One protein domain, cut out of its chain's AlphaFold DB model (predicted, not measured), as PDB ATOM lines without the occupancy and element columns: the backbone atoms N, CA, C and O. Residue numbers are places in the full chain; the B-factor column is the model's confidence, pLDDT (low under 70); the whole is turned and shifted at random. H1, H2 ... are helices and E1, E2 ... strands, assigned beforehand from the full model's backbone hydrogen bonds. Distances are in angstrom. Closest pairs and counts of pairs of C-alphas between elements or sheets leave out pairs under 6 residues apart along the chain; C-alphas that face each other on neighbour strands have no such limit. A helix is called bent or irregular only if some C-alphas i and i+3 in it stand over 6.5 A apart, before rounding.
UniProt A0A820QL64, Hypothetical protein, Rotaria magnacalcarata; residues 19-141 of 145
ATOM      1  N   GLY A  19      18.440  28.247  28.891       94.88
ATOM      2  CA  GLY A  19      18.991  27.381  27.852       94.88
ATOM      3  C   GLY A  19      20.119  28.045  27.065       94.88
ATOM      4  O   GLY A  19      21.159  27.430  26.826       94.88
ATOM      5  N   GLU A  20      19.970  29.321  26.711       96.56
ATOM      6  CA  GLU A  20      20.989  30.065  25.973       96.56
ATOM      7  C   GLU A  20      22.253  30.285  26.792       96.56
ATOM      8  O   GLU A  20      23.354  30.093  26.278       96.56
ATOM      9  N   VAL A  21      22.129  30.677  28.059       96.81
ATOM     10  CA  VAL A  21      23.297  30.860  28.919       96.81
ATOM     11  C   VAL A  21      23.948  29.520  29.254       96.81
ATOM     12  O   VAL A  21      25.173  29.445  29.285       96.81
ATOM     13  N   SER A  22      23.170  28.442  29.406       96.94
ATOM     14  CA  SER A  22      23.711  27.087  29.553       96.94
ATOM     15  C   SER A  22      24.571  26.714  28.347       96.94
ATOM     16  O   SER A  22      25.726  26.310  28.509       96.94
ATOM     17  N   LEU A  23      24.056  26.921  27.130       97.06
ATOM     18  CA  LEU A  23      24.800  26.645  25.904       97.06
ATOM     19  C   LEU A  23      25.990  27.599  25.723       97.06
ATOM     20  O   LEU A  23      27.038  27.176  25.242       97.06
ATOM     21  N   GLN A  24      25.883  28.858  26.157       97.38
ATOM     22  CA  GLN A  24      27.005  29.797  26.187       97.38
ATOM     23  C   GLN A  24      28.125  29.308  27.117       97.38
ATOM     24  O   GLN A  24      29.284  29.287  26.701       97.38
ATOM     25  N   CYS A  25      27.806  28.916  28.353       96.94
ATOM     26  CA  CYS A  25      28.772  28.392  29.322       96.94
ATOM     27  C   CYS A  25      29.535  27.195  28.740       96.94
ATOM     28  O   CYS A  25      30.767  27.170  28.743       96.94
ATOM     29  N   ILE A  26      28.805  26.227  28.181       96.81
ATOM     30  CA  ILE A  26      29.393  25.027  27.574       96.81
ATOM     31  C   ILE A  26      30.170  25.369  26.297       96.81
ATOM     32  O   ILE A  26      31.249  24.829  26.068       96.81
ATOM     33  N   GLY A  27      29.673  26.291  25.474       96.38
ATOM     34  CA  GLY A  27      30.372  26.750  24.278       96.38
ATOM     35  C   GLY A  27      31.738  27.348  24.608       96.38
ATOM     36  O   GLY A  27      32.736  26.982  23.986       96.38
ATOM     37  N   LEU A  28      31.805  28.187  25.645       95.62
ATOM     38  CA  LEU A  28      33.052  28.794  26.114       95.62
ATOM     39  C   LEU A  28      34.070  27.754  26.592       95.62
ATOM     40  O   LEU A  28      35.256  27.914  26.313       95.62
ATOM     41  N   TYR A  29      33.619  26.673  27.235       96.56
ATOM     42  CA  TYR A  29      34.483  25.550  27.617       96.56
ATOM     43  C   TYR A  29      35.200  24.916  26.411       96.56
ATOM     44  O   TYR A  29      36.355  24.507  26.514       96.56
ATOM     45  N   TYR A  30      34.558  24.905  25.241       96.50
ATOM     46  CA  TYR A  30      35.158  24.453  23.980       96.50
ATOM     47  C   TYR A  30      35.819  25.579  23.163       96.50
ATOM     48  O   TYR A  30      36.210  25.363  22.017       96.50
ATOM     49  N   GLY A  31      35.952  26.784  23.725       95.56
ATOM     50  CA  GLY A  31      36.552  27.945  23.061       95.56
ATOM     51  C   GLY A  31      35.624  28.692  22.097       95.56
ATOM     52  O   GLY A  31      36.083  29.579  21.376       95.56
ATOM     53  N   ALA A  32      34.328  28.373  22.072       95.44
ATOM     54  CA  ALA A  32      33.341  29.086  21.269       95.44
ATOM     55  C   ALA A  32      32.819  30.323  22.018       95.44
ATOM     56  O   ALA A  32      32.105  30.224  23.016       95.44
ATOM     57  N   TRP A  33      33.149  31.507  21.505       94.19
ATOM     58  CA  TRP A  33      32.693  32.789  22.045       94.19
ATOM     59  C   TRP A  33      31.362  33.188  21.406       94.19
ATOM     60  O   TRP A  33      31.329  33.812  20.348       94.19
ATOM     61  N   ILE A  34      30.259  32.803  22.047       94.75
ATOM     62  CA  ILE A  34      28.888  33.048  21.578       94.75
ATOM     63  C   ILE A  34      28.088  33.831  22.624       94.75
ATOM     64  O   ILE A  34      28.321  33.694  23.826       94.75
ATOM     65  N   SER A  35      27.161  34.683  22.183       95.75
ATOM     66  CA  SER A  35      26.266  35.430  23.074       95.75
ATOM     67  C   SER A  35      24.935  34.700  23.258       95.75
ATOM     68  O   SER A  35      24.490  33.978  22.366       95.75
ATOM     69  N   GLN A  36      24.269  34.936  24.392       96.19
ATOM     70  CA  GLN A  36      22.921  34.412  24.653       96.19
ATOM     71  C   GLN A  36      21.922  34.881  23.580       96.19
ATOM     72  O   GLN A  36      21.122  34.091  23.089       96.19
ATOM     73  N   GLY A  37      22.040  36.140  23.137       96.44
ATOM     74  CA  GLY A  37      21.233  36.698  22.046       96.44
ATOM     75  C   GLY A  37      21.422  35.981  20.706       96.44
ATOM     76  O   GLY A  37      20.437  35.628  20.070       96.44
ATOM     77  N   LEU A  38      22.661  35.668  20.304       97.06
ATOM     78  CA  LEU A  38      22.907  34.927  19.059       97.06
ATOM     79  C   LEU A  38      22.252  33.538  19.091       97.06
ATOM     80  O   LEU A  38      21.677  33.101  18.096       97.06
ATOM     81  N   ILE A  39      22.342  32.843  20.228       97.19
ATOM     82  CA  ILE A  39      21.726  31.522  20.395       97.19
ATOM     83  C   ILE A  39      20.204  31.637  20.248       97.19
ATOM     84  O   ILE A  39      19.604  30.864  19.499       97.19
ATOM     85  N   ARG A  40      19.594  32.636  20.894       95.81
ATOM     86  CA  ARG A  40      18.158  32.923  20.796       95.81
ATOM     87  C   ARG A  40      17.710  33.244  19.376       95.81
ATOM     88  O   ARG A  40      16.701  32.710  18.916       95.81
ATOM     89  N   ASP A  41      18.461  34.084  18.673       95.94
ATOM     90  CA  ASP A  41      18.149  34.484  17.301       95.94
ATOM     91  C   ASP A  41      18.170  33.276  16.358       95.94
ATOM     92  O   ASP A  41      17.249  33.085  15.558       95.94
ATOM     93  N   LEU A  42      19.181  32.409  16.489       96.19
ATOM     94  CA  LEU A  42      19.276  31.172  15.712       96.19
ATOM     95  C   LEU A  42      18.140  30.200  16.039       96.19
ATOM     96  O   LEU A  42      17.588  29.574  15.128       96.19
ATOM     97  N   ASN A  43      17.763  30.121  17.316       95.19
ATOM     98  CA  ASN A  43      16.666  29.285  17.776       95.19
ATOM     99  C   ASN A  43      15.280  29.883  17.499       95.19
ATOM    100  O   ASN A  43      14.279  29.187  17.633       95.19
ATOM    101  N   LYS A  44      15.207  31.142  17.046       93.62
ATOM    102  CA  LYS A  44      13.961  31.881  16.774       93.62
ATOM    103  C   LYS A  44      13.084  32.036  18.019       93.62
ATOM    104  O   LYS A  44      11.856  31.982  17.928       93.62
ATOM    105  N   GLY A  45      13.723  32.216  19.171       92.31
ATOM    106  CA  GLY A  45      13.083  32.324  20.477       92.31
ATOM    107  C   GLY A  45      13.833  31.541  21.549       92.31
ATOM    108  O   GLY A  45      14.934  31.047  21.317       92.31
ATOM    109  N   GLU A  46      13.208  31.430  22.717       91.19
ATOM    110  CA  GLU A  46      13.754  30.747  23.893       91.19
ATOM    111  C   GLU A  46      14.286  29.341  23.585       91.19
ATOM    112  O   GLU A  46      13.599  28.524  22.963       91.19
ATOM    113  N   PHE A  47      15.507  29.057  24.030       93.12
ATOM    114  CA  PHE A  47      16.142  27.754  23.915       93.12
ATOM    115  C   PHE A  47      15.614  26.793  24.984       93.12
ATOM    116  O   PHE A  47      16.039  26.827  26.134       93.12
ATOM    117  N   LEU A  48      14.720  25.898  24.571       90.25
ATOM    118  CA  LEU A  48      14.181  24.813  25.393       90.25
ATOM    119  C   LEU A  48      14.871  23.485  25.053       90.25
ATOM    120  O   LEU A  48      15.358  23.317  23.939       90.25
ATOM    121  N   LEU A  49      14.901  22.518  25.975       88.69
ATOM    122  CA  LEU A  49      15.511  21.197  25.727       88.69
ATOM    123  C   LEU A  49      14.701  20.329  24.761       88.69
ATOM    124  O   LEU A  49      15.229  19.385  24.180       88.69
ATOM    125  N   GLN A  50      13.423  20.650  24.572       79.62
ATOM    126  CA  GLN A  50      12.538  19.932  23.670       79.62
ATOM    127  C   GLN A  50      11.656  20.892  22.886       79.62
ATOM    128  O   GLN A  50      11.363  22.009  23.318       79.62
ATOM    129  N   ARG A  51      11.201  20.436  21.719       72.31
ATOM    130  CA  ARG A  51      10.220  21.176  20.932       72.31
ATOM    131  C   ARG A  51       8.841  21.026  21.572       72.31
ATOM    132  O   ARG A  51       8.355  19.907  21.703       72.31
ATOM    133  N   MET A  52       8.197  22.144  21.909       70.38
ATOM    134  CA  MET A  52       6.944  22.133  22.681       70.38
ATOM    135  C   MET A  52       5.715  21.748  21.845       70.38
ATOM    136  O   MET A  52       4.709  21.297  22.382       70.38
ATOM    137  N   SER A  53       5.756  21.930  20.520       75.56
ATOM    138  CA  SER A  53       4.651  21.531  19.637       75.56
ATOM    139  C   SER A  53       5.085  21.337  18.185       75.56
ATOM    140  O   SER A  53       6.171  21.745  17.773       75.56
ATOM    141  N   SER A  54       4.206  20.753  17.365       74.94
ATOM    142  CA  SER A  54       4.459  20.549  15.934       74.94
ATOM    143  C   SER A  54       4.642  21.854  15.140       74.94
ATOM    144  O   SER A  54       5.391  21.881  14.158       74.94
ATOM    145  N   ASN A  55       3.993  22.928  15.594       81.31
ATOM    146  CA  ASN A  55       4.006  24.259  14.981       81.31
ATOM    147  C   ASN A  55       5.100  25.172  15.548       81.31
ATOM    148  O   ASN A  55       5.298  26.281  15.046       81.31
ATOM    149  N   ASP A  56       5.807  24.717  16.582       83.12
ATOM    150  CA  ASP A  56       6.914  25.457  17.159       83.12
ATOM    151  C   ASP A  56       8.065  25.544  16.148       83.12
ATOM    152  O   ASP A  56       8.559  24.531  15.638       83.12
ATOM    153  N   LYS A  57       8.455  26.777  15.818       86.06
ATOM    154  CA  LYS A  57       9.552  27.069  14.887       86.06
ATOM    155  C   LYS A  57      10.923  26.969  15.558       86.06
ATOM    156  O   LYS A  57      11.919  27.015  14.831       86.06
ATOM    157  N   ARG A  58      10.955  26.868  16.891       90.31
ATOM    158  CA  ARG A  58      12.155  26.635  17.691       90.31
ATOM    159  C   ARG A  58      12.605  25.193  17.524       90.31
ATOM    160  O   ARG A  58      11.790  24.271  17.474       90.31
ATOM    161  N   ASP A  59      13.911  25.017  17.403       91.44
ATOM    162  CA  ASP A  59      14.530  23.720  17.162       91.44
ATOM    163  C   ASP A  59      15.921  23.726  17.813       91.44
ATOM    164  O   ASP A  59      16.893  24.187  17.198       91.44
ATOM    165  N   PRO A  60      16.023  23.271  19.076       92.31
ATOM    166  CA  PRO A  60      17.268  23.356  19.832       92.31
ATOM    167  C   PRO A  60      18.394  22.548  19.181       92.31
ATOM    168  O   PRO A  60      19.530  23.017  19.110       92.31
ATOM    169  N   LEU A  61      18.086  21.378  18.615       92.00
ATOM    170  CA  LEU A  61      19.075  20.513  17.966       92.00
ATOM    171  C   LEU A  61      19.602  21.132  16.672       92.00
ATOM    172  O   LEU A  61      20.809  21.114  16.398       92.00
ATOM    173  N   ARG A  62      18.720  21.760  15.887       93.00
ATOM    174  CA  ARG A  62      19.142  22.545  14.724       93.00
ATOM    175  C   ARG A  62      19.997  23.737  15.132       93.00
ATOM    176  O   ARG A  62      20.977  24.018  14.448       93.00
ATOM    177  N   THR A  63      19.662  24.423  16.221       95.38
ATOM    178  CA  THR A  63      20.457  25.544  16.741       95.38
ATOM    179  C   THR A  63      21.866  25.095  17.128       95.38
ATOM    180  O   THR A  63      22.840  25.680  16.651       95.38
ATOM    181  N   ILE A  64      21.992  24.008  17.899       95.12
ATOM    182  CA  ILE A  64      23.285  23.398  18.259       95.12
ATOM    183  C   ILE A  64      24.085  23.041  16.992       95.12
ATOM    184  O   ILE A  64      25.277  23.348  16.892       95.12
ATOM    185  N   SER A  65      23.419  22.473  15.982       95.12
ATOM    186  CA  SER A  65      24.036  22.117  14.697       95.12
ATOM    187  C   SER A  65      24.505  23.337  13.889       95.12
ATOM    188  O   SER A  65      25.586  23.308  13.295       95.12
ATOM    189  N   LEU A  66      23.726  24.428  13.864       95.94
ATOM    190  CA  LEU A  66      24.095  25.690  13.207       95.94
ATOM    191  C   LEU A  66      25.309  26.346  13.875       95.94
ATOM    192  O   LEU A  66      26.160  26.901  13.179       95.94
ATOM    193  N   LEU A  67      25.422  26.206  15.196       96.44
ATOM    194  CA  LEU A  67      26.584  26.617  15.989       96.44
ATOM    195  C   LEU A  67      27.789  25.670  15.845       96.44
ATOM    196  O   LEU A  67      28.847  25.940  16.406       96.44
ATOM    197  N   ARG A  68      27.661  24.599  15.046       95.94
ATOM    198  CA  ARG A  68      28.710  23.611  14.731       95.94
ATOM    199  C   ARG A  68      29.177  22.769  15.916       95.94
ATOM    200  O   ARG A  68      30.247  22.162  15.843       95.94
ATOM    201  N   PHE A  69      28.374  22.666  16.969       95.44
ATOM    202  CA  PHE A  69      28.654  21.729  18.048       95.44
ATOM    203  C   PHE A  69      28.336  20.294  17.624       95.44
ATOM    204  O   PHE A  69      27.378  20.030  16.897       95.44
ATOM    205  N   LYS A  70      29.150  19.359  18.115       95.12
ATOM    206  CA  LYS A  70      28.787  17.943  18.187       95.12
ATOM    207  C   LYS A  70      28.142  17.705  19.543       95.12
ATOM    208  O   LYS A  70      28.602  18.276  20.530       95.12
ATOM    209  N   TYR A  71      27.105  16.886  19.582       94.50
ATOM    210  CA  TYR A  71      26.336  16.644  20.792       94.50
ATOM    211  C   TYR A  71      25.896  15.182  20.860       94.50
ATOM    212  O   TYR A  71      25.742  14.535  19.824       94.50
ATOM    213  N   ASP A  72      25.680  14.713  22.085       94.31
ATOM    214  CA  ASP A  72      25.011  13.455  22.398       94.31
ATOM    215  C   ASP A  72      23.715  13.788  23.147       94.31
ATOM    216  O   ASP A  72      23.701  14.673  24.007       94.31
ATOM    217  N   GLU A  73      22.632  13.083  22.831       92.69
ATOM    218  CA  GLU A  73      21.343  13.225  23.515       92.69
ATOM    219  C   GLU A  73      21.095  12.032  24.437       92.69
ATOM    220  O   GLU A  73      21.506  10.904  24.150       92.69
ATOM    221  N   TRP A  74      20.382  12.274  25.537       92.12
ATOM    222  CA  TRP A  74      19.832  11.185  26.333       92.12
ATOM    223  C   TRP A  74      18.727  10.470  25.545       92.12
ATOM    224  O   TRP A  74      17.718  11.077  25.177       92.12
ATOM    225  N   ASP A  75      18.902   9.170  25.307       89.12
ATOM    226  CA  ASP A  75      17.933   8.343  24.588       89.12
ATOM    227  C   ASP A  75      16.814   7.856  25.516       89.12
ATOM    228  O   ASP A  75      16.737   6.701  25.945       89.12
ATOM    229  N   TRP A  76      15.911   8.780  25.828       86.06
ATOM    230  CA  TRP A  76      14.740   8.502  26.651       86.06
ATOM    231  C   TRP A  76      13.741   7.547  25.979       86.06
ATOM    232  O   TRP A  76      12.917   6.952  26.671       86.06
ATOM    233  N   LYS A  77      13.776   7.395  24.645       84.94
ATOM    234  CA  LYS A  77      12.800   6.580  23.895       84.94
ATOM    235  C   LYS A  77      13.079   5.087  23.994       84.94
ATOM    236  O   LYS A  77      12.138   4.302  23.949       84.94
ATOM    237  N   ASN A  78      14.351   4.716  24.111       81.88
ATOM    238  CA  ASN A  78      14.791   3.323  24.165       81.88
ATOM    239  C   ASN A  78      15.204   2.876  25.581       81.88
ATOM    240  O   ASN A  78      15.840   1.836  25.723       81.88
ATOM    241  N   SER A  79      14.855   3.646  26.619       76.94
ATOM    242  CA  SER A  79      15.151   3.324  28.022       76.94
ATOM    243  C   SER A  79      13.930   2.732  28.737       76.94
ATOM    244  O   SER A  79      12.811   3.220  28.555       76.94
ATOM    245  N   ASP A  80      14.149   1.717  29.579       79.06
ATOM    246  CA  ASP A  80      13.105   1.051  30.374       79.06
ATOM    247  C   ASP A  80      12.358   2.023  31.319       79.06
ATOM    248  O   ASP A  80      12.816   3.128  31.626       79.06
ATOM    249  N   SER A  81      11.172   1.630  31.803       70.62
ATOM    250  CA  SER A  81      10.401   2.447  32.750       70.62
ATOM    251  C   SER A  81      11.122   2.567  34.109       70.62
ATOM    252  O   SER A  81      11.622   1.586  34.649       70.62
ATOM    253  N   ALA A  82      11.151   3.793  34.661       76.62
ATOM    254  CA  ALA A  82      12.045   4.290  35.730       76.62
ATOM    255  C   ALA A  82      13.482   4.645  35.276       76.62
ATOM    256  O   ALA A  82      14.472   4.093  35.749       76.62
ATOM    257  N   GLN A  83      13.588   5.676  34.435       87.56
ATOM    258  CA  GLN A  83      14.825   6.082  33.749       87.56
ATOM    259  C   GLN A  83      15.862   6.822  34.612       87.56
ATOM    260  O   GLN A  83      16.986   7.033  34.164       87.56
ATOM    261  N   TYR A  84      15.524   7.251  35.835       90.81
ATOM    262  CA  TYR A  84      16.373   8.191  36.586       90.81
ATOM    263  C   TYR A  84      17.775   7.640  36.888       90.81
ATOM    264  O   TYR A  84      18.750   8.383  36.826       90.81
ATOM    265  N   ARG A  85      17.899   6.339  37.188       93.38
ATOM    266  CA  ARG A  85      19.198   5.721  37.504       93.38
ATOM    267  C   ARG A  85      20.116   5.727  36.293       93.38
ATOM    268  O   ARG A  85      21.277   6.119  36.411       93.38
ATOM    269  N   ASP A  86      19.579   5.327  35.148       92.69
ATOM    270  CA  ASP A  86      20.332   5.256  33.900       92.69
ATOM    271  C   ASP A  86      20.671   6.655  33.392       92.69
ATOM    272  O   ASP A  86      21.808   6.894  32.993       92.69
ATOM    273  N   PHE A  87      19.747   7.610  33.531       93.69
ATOM    274  CA  PHE A  87      19.992   9.018  33.232       93.69
ATOM    275  C   PHE A  87      21.120   9.604  34.095       93.69
ATOM    276  O   PHE A  87      22.074  10.173  33.568       93.69
ATOM    277  N   CYS A  88      21.079   9.416  35.419       95.06
ATOM    278  CA  CYS A  88      22.145   9.874  36.316       95.06
ATOM    279  C   CYS A  88      23.491   9.197  36.004       95.06
ATOM    280  O   CYS A  88      24.540   9.846  36.048       95.06
ATOM    281  N   CYS A  89      23.479   7.907  35.653       94.88
ATOM    282  CA  CYS A  89      24.680   7.188  35.234       94.88
ATOM    283  C   CYS A  89      25.236   7.739  33.910       94.88
ATOM    284  O   CYS A  89      26.439   7.988  33.801       94.88
ATOM    285  N   TRP A  90      24.373   8.011  32.929       95.38
ATOM    286  CA  TRP A  90      24.739   8.655  31.669       95.38
ATOM    287  C   TRP A  90      25.353  10.034  31.908       95.38
ATOM    288  O   TRP A  90      26.436  10.314  31.391       95.38
ATOM    289  N   MET A  91      24.743  10.854  32.772       96.56
ATOM    290  CA  MET A  91      25.294  12.162  33.123       96.56
ATOM    291  C   MET A  91      26.686  12.050  33.742       96.56
ATOM    292  O   MET A  91      27.617  12.752  33.345       96.56
ATOM    293  N   LYS A  92      26.853  11.126  34.694       97.31
ATOM    294  CA  LYS A  92      28.152  10.848  35.309       97.31
ATOM    295  C   LYS A  92      29.190  10.482  34.252       97.31
ATOM    296  O   LYS A  92      30.249  11.104  34.209       97.31
ATOM    297  N   ILE A  93      28.899   9.509  33.392       96.38
ATOM    298  CA  ILE A  93      29.838   9.033  32.368       96.38
ATOM    299  C   ILE A  93      30.209  10.160  31.392       96.38
ATOM    300  O   ILE A  93      31.389  10.314  31.067       96.38
ATOM    301  N   SER A  94      29.246  10.978  30.968       97.06
ATOM    302  CA  SER A  94      29.481  12.136  30.098       97.06
ATOM    303  C   SER A  94      30.412  13.166  30.750       97.06
ATOM    304  O   SER A  94      31.413  13.565  30.148       97.06
ATOM    305  N   LEU A  95      30.184  13.505  32.024       97.75
ATOM    306  CA  LEU A  95      31.061  14.410  32.773       97.75
ATOM    307  C   LEU A  95      32.475  13.838  32.944       97.75
ATOM    308  O   LEU A  95      33.453  14.565  32.771       97.75
ATOM    309  N   LEU A  96      32.608  12.536  33.220       96.88
ATOM    310  CA  LEU A  96      33.911  11.863  33.324       96.88
ATOM    311  C   LEU A  96      34.684  11.851  31.997       96.88
ATOM    312  O   LEU A  96      35.917  11.856  32.006       96.88
ATOM    313  N   ARG A  97      33.978  11.894  30.863       96.56
ATOM    314  CA  ARG A  97      34.550  12.079  29.518       96.56
ATOM    315  C   ARG A  97      34.853  13.538  29.179       96.56
ATOM    316  O   ARG A  97      35.309  13.815  28.075       96.56
ATOM    317  N   LYS A  98      34.680  14.450  30.139       96.75
ATOM    318  CA  LYS A  98      34.864  15.896  29.985       96.75
ATOM    319  C   LYS A  98      33.862  16.537  29.023       96.75
ATOM    320  O   LYS A  98      34.192  17.496  28.331       96.75
ATOM    321  N   HIS A  99      32.634  16.027  29.006       96.94
ATOM    322  CA  HIS A  99      31.520  16.637  28.294       96.94
ATOM    323  C   HIS A  99      30.551  17.266  29.305       96.94
ATOM    324  O   HIS A  99      29.878  16.531  30.030       96.94
ATOM    325  N   PRO A 100      30.489  18.612  29.396       97.12
ATOM    326  CA  PRO A 100      29.439  19.297  30.142       97.12
ATOM    327  C   PRO A 100      28.052  18.954  29.587       97.12
ATOM    328  O   PRO A 100      27.920  18.644  28.401       97.12
ATOM    329  N   ILE A 101      27.019  19.051  30.422       97.25
ATOM    330  CA  ILE A 101      25.660  18.610  30.076       97.25
ATOM    331  C   ILE A 101      24.674  19.739  30.322       97.25
ATOM    332  O   ILE A 101      24.720  20.364  31.375       97.25
ATOM    333  N   MET A 102      23.751  19.961  29.389       96.12
ATOM    334  CA  MET A 102      22.549  20.756  29.647       96.12
ATOM    335  C   MET A 102      21.431  19.828  30.102       96.12
ATOM    336  O   MET A 102      21.179  18.815  29.450       96.12
ATOM    337  N   PHE A 103      20.759  20.163  31.197       94.62
ATOM    338  CA  PHE A 103      19.632  19.379  31.693       94.62
ATOM    339  C   PHE A 103      18.581  20.271  32.356       94.62
ATOM    340  O   PHE A 103      18.869  21.406  32.737       94.62
ATOM    341  N   GLY A 104      17.355  19.754  32.432       91.69
ATOM    342  CA  GLY A 104      16.228  20.433  33.060       91.69
ATOM    343  C   GLY A 104      16.138  20.087  34.542       91.69
ATOM    344  O   GLY A 104      16.392  18.943  34.928       91.69
ATOM    345  N   ILE A 105      15.754  21.062  35.359       89.00
ATOM    346  CA  ILE A 105      15.422  20.875  36.772       89.00
ATOM    347  C   ILE A 105      14.013  21.385  37.059       89.00
ATOM    348  O   ILE A 105      13.527  22.302  36.400       89.00
ATOM    349  N   PHE A 106      13.390  20.790  38.071       83.31
ATOM    350  CA  PHE A 106      12.138  21.267  38.645       83.31
ATOM    351  C   PHE A 106      12.443  22.053  39.916       83.31
ATOM    352  O   PHE A 106      13.172  21.574  40.793       83.31
ATOM    353  N   PHE A 107      11.872  23.243  40.027       71.31
ATOM    354  CA  PHE A 107      11.808  23.987  41.264       71.31
ATOM    355  C   PHE A 107      10.551  23.569  42.036       71.31
ATOM    356  O   PHE A 107       9.449  23.551  41.490       71.31
ATOM    357  N   PRO A 108      10.675  23.231  43.330       59.22
ATOM    358  CA  PRO A 108       9.498  22.963  44.140       59.22
ATOM    359  C   PRO A 108       8.598  24.210  44.184       59.22
ATOM    360  O   PRO A 108       9.076  25.305  44.480       59.22
ATOM    361  N   ASN A 109       7.295  24.010  43.957       61.09
ATOM    362  CA  ASN A 109       6.227  25.023  43.964       61.09
ATOM    363  C   ASN A 109       6.110  25.925  42.720       61.09
ATOM    364  O   ASN A 109       5.624  27.049  42.850       61.09
ATOM    365  N   ASN A 110       6.514  25.462  41.534       59.28
ATOM    366  CA  ASN A 110       6.045  26.072  40.288       59.28
ATOM    367  C   ASN A 110       4.798  25.336  39.759       59.28
ATOM    368  O   ASN A 110       4.703  24.118  39.880       59.28
ATOM    369  N   ASP A 111       3.856  26.074  39.169       55.53
ATOM    370  CA  ASP A 111       2.600  25.554  38.596       55.53
ATOM    371  C   ASP A 111       2.792  24.987  37.167       55.53
ATOM    372  O   ASP A 111       1.834  24.859  36.401       55.53
ATOM    373  N   CYS A 112       4.030  24.681  36.766       55.84
ATOM    374  CA  CYS A 112       4.341  24.110  35.458       55.84
ATOM    375  C   CYS A 112       4.415  22.579  35.529       55.84
ATOM    376  O   CYS A 112       5.152  22.013  36.328       55.84
ATOM    377  N   ASP A 113       3.687  21.909  34.631       58.88
ATOM    378  CA  ASP A 113       3.746  20.450  34.447       58.88
ATOM    379  C   ASP A 113       5.058  19.984  33.758       58.88
ATOM    380  O   ASP A 113       5.324  18.783  33.668       58.88
ATOM    381  N   ASP A 114       5.877  20.928  33.277       62.75
ATOM    382  CA  ASP A 114       7.175  20.732  32.614       62.75
ATOM    383  C   ASP A 114       8.349  21.185  33.513       62.75
ATOM    384  O   ASP A 114       8.142  21.731  34.591       62.75
ATOM    385  N   TYR A 115       9.599  20.974  33.076       68.00
ATOM    386  CA  TYR A 115      10.782  21.461  33.802       68.00
ATOM    387  C   TYR A 115      10.827  22.997  33.851       68.00
ATOM    388  O   TYR A 115      10.512  23.675  32.875       68.00
ATOM    389  N   ASP A 116      11.299  23.542  34.971       77.56
ATOM    390  CA  ASP A 116      11.218  24.977  35.270       77.56
ATOM    391  C   ASP A 116      12.447  25.761  34.822       77.56
ATOM    392  O   ASP A 116      12.399  26.979  34.642       77.56
ATOM    393  N   HIS A 117      13.589  25.081  34.701       89.69
ATOM    394  CA  HIS A 117      14.866  25.739  34.460       89.69
ATOM    395  C   HIS A 117      15.862  24.808  33.781       89.69
ATOM    396  O   HIS A 117      15.885  23.606  34.048       89.69
ATOM    397  N   ILE A 118      16.699  25.364  32.906       93.75
ATOM    398  CA  ILE A 118      17.756  24.633  32.198       93.75
ATOM    399  C   ILE A 118      19.095  25.101  32.737       93.75
ATOM    400  O   ILE A 118      19.381  26.295  32.723       93.75
ATOM    401  N   VAL A 119      19.926  24.161  33.172       95.50
ATOM    402  CA  VAL A 119      21.210  24.459  33.811       95.50
ATOM    403  C   VAL A 119      22.345  23.624  33.209       95.50
ATOM    404  O   VAL A 119      22.119  22.492  32.759       95.50
ATOM    405  N   PRO A 120      23.591  24.138  33.205       97.12
ATOM    406  CA  PRO A 120      24.755  23.370  32.807       97.12
ATOM    407  C   PRO A 120      25.314  22.595  34.008       97.12
ATOM    408  O   PRO A 120      25.769  23.183  34.991       97.12
ATOM    409  N   ALA A 121      25.347  21.267  33.915       97.69
ATOM    410  CA  ALA A 121      26.160  20.437  34.791       97.69
ATOM    411  C   ALA A 121      27.628  20.493  34.352       97.69
ATOM    412  O   ALA A 121      27.965  20.250  33.190       97.69
ATOM    413  N   ILE A 122      28.504  20.789  35.309       97.81
ATOM    414  CA  ILE A 122      29.931  21.068  35.087       97.81
ATOM    415  C   ILE A 122      30.842  20.124  35.868       97.81
ATOM    416  O   ILE A 122      32.064  20.171  35.744       97.81
ATOM    417  N   GLY A 123      30.280  19.285  36.730       97.69
ATOM    418  CA  GLY A 123      31.074  18.426  37.583       97.69
ATOM    419  C   GLY A 123      30.229  17.446  38.363       97.69
ATOM    420  O   GLY A 123      29.004  17.525  38.406       97.69
ATOM    421  N   ILE A 124      30.921  16.501  38.982       98.25
ATOM    422  CA  ILE A 124      30.306  15.481  39.816       98.25
ATOM    423  C   ILE A 124      31.294  15.002  40.877       98.25
ATOM    424  O   ILE A 124      32.480  14.768  40.602       98.25
ATOM    425  N   ARG A 125      30.810  14.842  42.106       98.12
ATOM    426  CA  ARG A 125      31.468  14.069  43.159       98.12
ATOM    427  C   ARG A 125      30.824  12.691  43.185       98.12
ATOM    428  O   ARG A 125      29.611  12.603  43.304       98.12
ATOM    429  N   TYR A 126      31.632  11.646  43.071       97.38
ATOM    430  CA  TYR A 126      31.158  10.274  42.913       97.38
ATOM    431  C   TYR A 126      32.078   9.298  43.645       97.38
ATOM    432  O   TYR A 126      33.247   9.614  43.893       97.38
ATOM    433  N   ARG A 127      31.559   8.102  43.945       95.94
ATOM    434  CA  ARG A 127      32.350   6.965  44.451       95.94
ATOM    435  C   ARG A 127      32.593   5.920  43.365       95.94
ATOM    436  O   ARG A 127      33.736   5.532  43.133       95.94
ATOM    437  N   TYR A 128      31.535   5.511  42.667       94.50
ATOM    438  CA  TYR A 128      31.595   4.500  41.607       94.50
ATOM    439  C   TYR A 128      31.386   5.147  40.228       94.50
ATOM    440  O   TYR A 128      30.361   5.793  40.022       94.50
ATOM    441  N   PRO A 129      32.328   5.016  39.273       92.06
ATOM    442  CA  PRO A 129      32.282   5.763  38.010       92.06
ATOM    443  C   PRO A 129      31.218   5.279  37.013       92.06
ATOM    444  O   PRO A 129      30.751   6.076  36.209       92.06
ATOM    445  N   ASN A 130      30.833   3.999  37.061       91.81
ATOM    446  CA  ASN A 130      30.010   3.351  36.026       91.81
ATOM    447  C   ASN A 130      28.697   2.770  36.576       91.81
ATOM    448  O   ASN A 130      28.172   1.799  36.038       91.81
ATOM    449  N   ALA A 131      28.207   3.303  37.691       93.31
ATOM    450  CA  ALA A 131      26.955   2.875  38.300       93.31
ATOM    451  C   ALA A 131      26.250   4.077  38.919       93.31
ATOM    452  O   ALA A 131      26.912   5.018  39.361       93.31
ATOM    453  N   TYR A 132      24.922   4.028  38.979       94.69
ATOM    454  CA  TYR A 132      24.151   4.951  39.802       94.69
ATOM    455  C   TYR A 132      24.561   4.812  41.274       94.69
ATOM    456  O   TYR A 132      24.648   3.694  41.789       94.69
ATOM    457  N   ASP A 133      24.791   5.938  41.943       96.19
ATOM    458  CA  ASP A 133      25.041   5.997  43.379       96.19
ATOM    459  C   ASP A 133      24.206   7.150  43.965       96.19
ATOM    460  O   ASP A 133      24.365   8.290  43.529       96.19
ATOM    461  N   PRO A 134      23.295   6.895  44.922       96.00
ATOM    462  CA  PRO A 134      22.498   7.960  45.531       96.00
ATOM    463  C   PRO A 134      23.342   8.998  46.295       96.00
ATOM    464  O   PRO A 134      22.835  10.082  46.566       96.00
ATOM    465  N   ASP A 135      24.604   8.692  46.624       97.31
ATOM    466  CA  ASP A 135      25.535   9.628  47.271       97.31
ATOM    467  C   ASP A 135      26.272  10.544  46.268       97.31
ATOM    468  O   ASP A 135      27.095  11.383  46.672       97.31
ATOM    469  N   ASP A 136      26.033  10.383  44.960       97.56
ATOM    470  CA  ASP A 136      26.603  11.268  43.949       97.56
ATOM    471  C   ASP A 136      26.113  12.708  44.145       97.56
ATOM    472  O   ASP A 136      24.929  12.970  44.347       97.56
ATOM    473  N   ILE A 137      27.026  13.674  44.016       97.44
ATOM    474  CA  ILE A 137      26.680  15.099  44.021       97.44
ATOM    475  C   ILE A 137      27.014  15.698  42.668       97.44
ATOM    476  O   ILE A 137      28.190  15.852  42.325       97.44
ATOM    477  N   LEU A 138      25.975  16.071  41.928       96.62
ATOM    478  CA  LEU A 138      26.091  16.862  40.712       96.62
ATOM    479  C   LEU A 138      26.447  18.312  41.060       96.62
ATOM    480  O   LEU A 138      25.887  18.896  41.983       96.62
ATOM    481  N   ILE A 139      27.375  18.893  40.307       97.25
ATOM    482  CA  ILE A 139      27.777  20.294  40.423       97.25
ATOM    483  C   ILE A 139      27.311  21.000  39.149       97.25
ATOM    484  O   ILE A 139      27.658  20.571  38.045       97.25
ATOM    485  N   TYR A 140      26.530  22.066  39.298       96.50
ATOM    486  CA  TYR A 140      25.955  22.846  38.201       96.50
ATOM    487  C   TYR A 140      25.921  24.336  38.563       96.50
ATOM    488  O   TYR A 140      26.058  24.689  39.735       96.50
ATOM    489  N   TYR A 141      25.753  25.200  37.560       95.31
ATOM    490  CA  TYR A 141      25.484  26.625  37.780       95.31
ATOM    491  C   TYR A 141      23.982  26.890  37.763       95.31
ATOM    492  O   TYR A 141      23.294  26.410  36.867       95.31
TER     493      TYR A 141
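AT A GLANCE: This is residues 19 to 141 of the 145 residues of the protein "Hypothetical protein" of Rotaria magnacalcarata (UniProt A0A820QL64). A small, bent antiparallel sheet of three strands, E1, E2 and E3, lies between two helices, with H1 packed on one face and H4 across the other. H2 and H3 form a second group beyond H1, away from the sheet, and long loops link many of the parts. The printed part has 123 residues with four named helices and three named strands, in the order H1 H2 H3 H4 E1 E2 E3; the sheet's order is E1, E2, E3. The class is mixed, helices and strands, with under half of the residues, 57, in named elements. The whole is compact, with a radius of gyration of the C-alphas of 15.1 A, and spans 41 by 35 by 30 A.

HOW THE PARTS SIT: H1, residues 19 to 29, touches H2, residues 36 to 43, closest at the C-alphas of Glu 20 and Gln 36, 4.9 A; they run opposite ways at a steep tilt of 67 degrees, only just short of about perpendicular. H2 touches H3, residues 60 to 66, at the C-alphas of Asn 43 and Thr 63, 5.4 A, about perpendicular at 83 degrees. H2 and H3 are not on the sheet. H4, residues 84 to 96, touches no helix. E1, residues 101 to 105, E2, residues 117 to 125, and E3, residues 137 to 140, form a meander, each strand the antiparallel neighbour of the one before, and E1 and E2, like E2 and E3, make a hairpin. E2 bends by 67 degrees at residue 122, and its pairing is staggered: residues 117 to 121 pair with E1, residues 121 to 125 with E3. N 105 and O 117 are 2.9 A apart and N 125 and O 137 2.8 A, both within hydrogen-bond range. H1 is on the sheet at a height of 9.2 A; the C-alphas of Ser 22 and Pro 120 are its closest to E2, 5.0 A. H4 is on the sheet at a height of 8.5 A, over E2, with the C-alphas of Leu 95 and Gly 123 closest, 6.3 A. The arrangement is three layers, helices on both faces of a sheet: H4 is on one face of the sheet E1 E2 E3 and H1 on the other. In H1, H2, H3 and H4 every O i to N i+4 pair is within hydrogen-bond range.

IN THESE COORDINATES: H1 begins at C-alpha 19, (18.991, 27.381, 27.852), and is 15.6 A long. H4 is 18.2 A long and E2 22.1 A. E3 ends at C-alpha 140, (25.955, 22.846, 38.201).

THE WHOLE: The two C-alphas farthest apart, those of Asn 55 and Arg 127, are 44.4 A apart. The printed part has no cut. The links H2 to H3, H3 to H4, E1 to E2 and E2 to E3 are long. The mean pLDDT of the printed part is 90.3, and residues 108 to 115 are under 70.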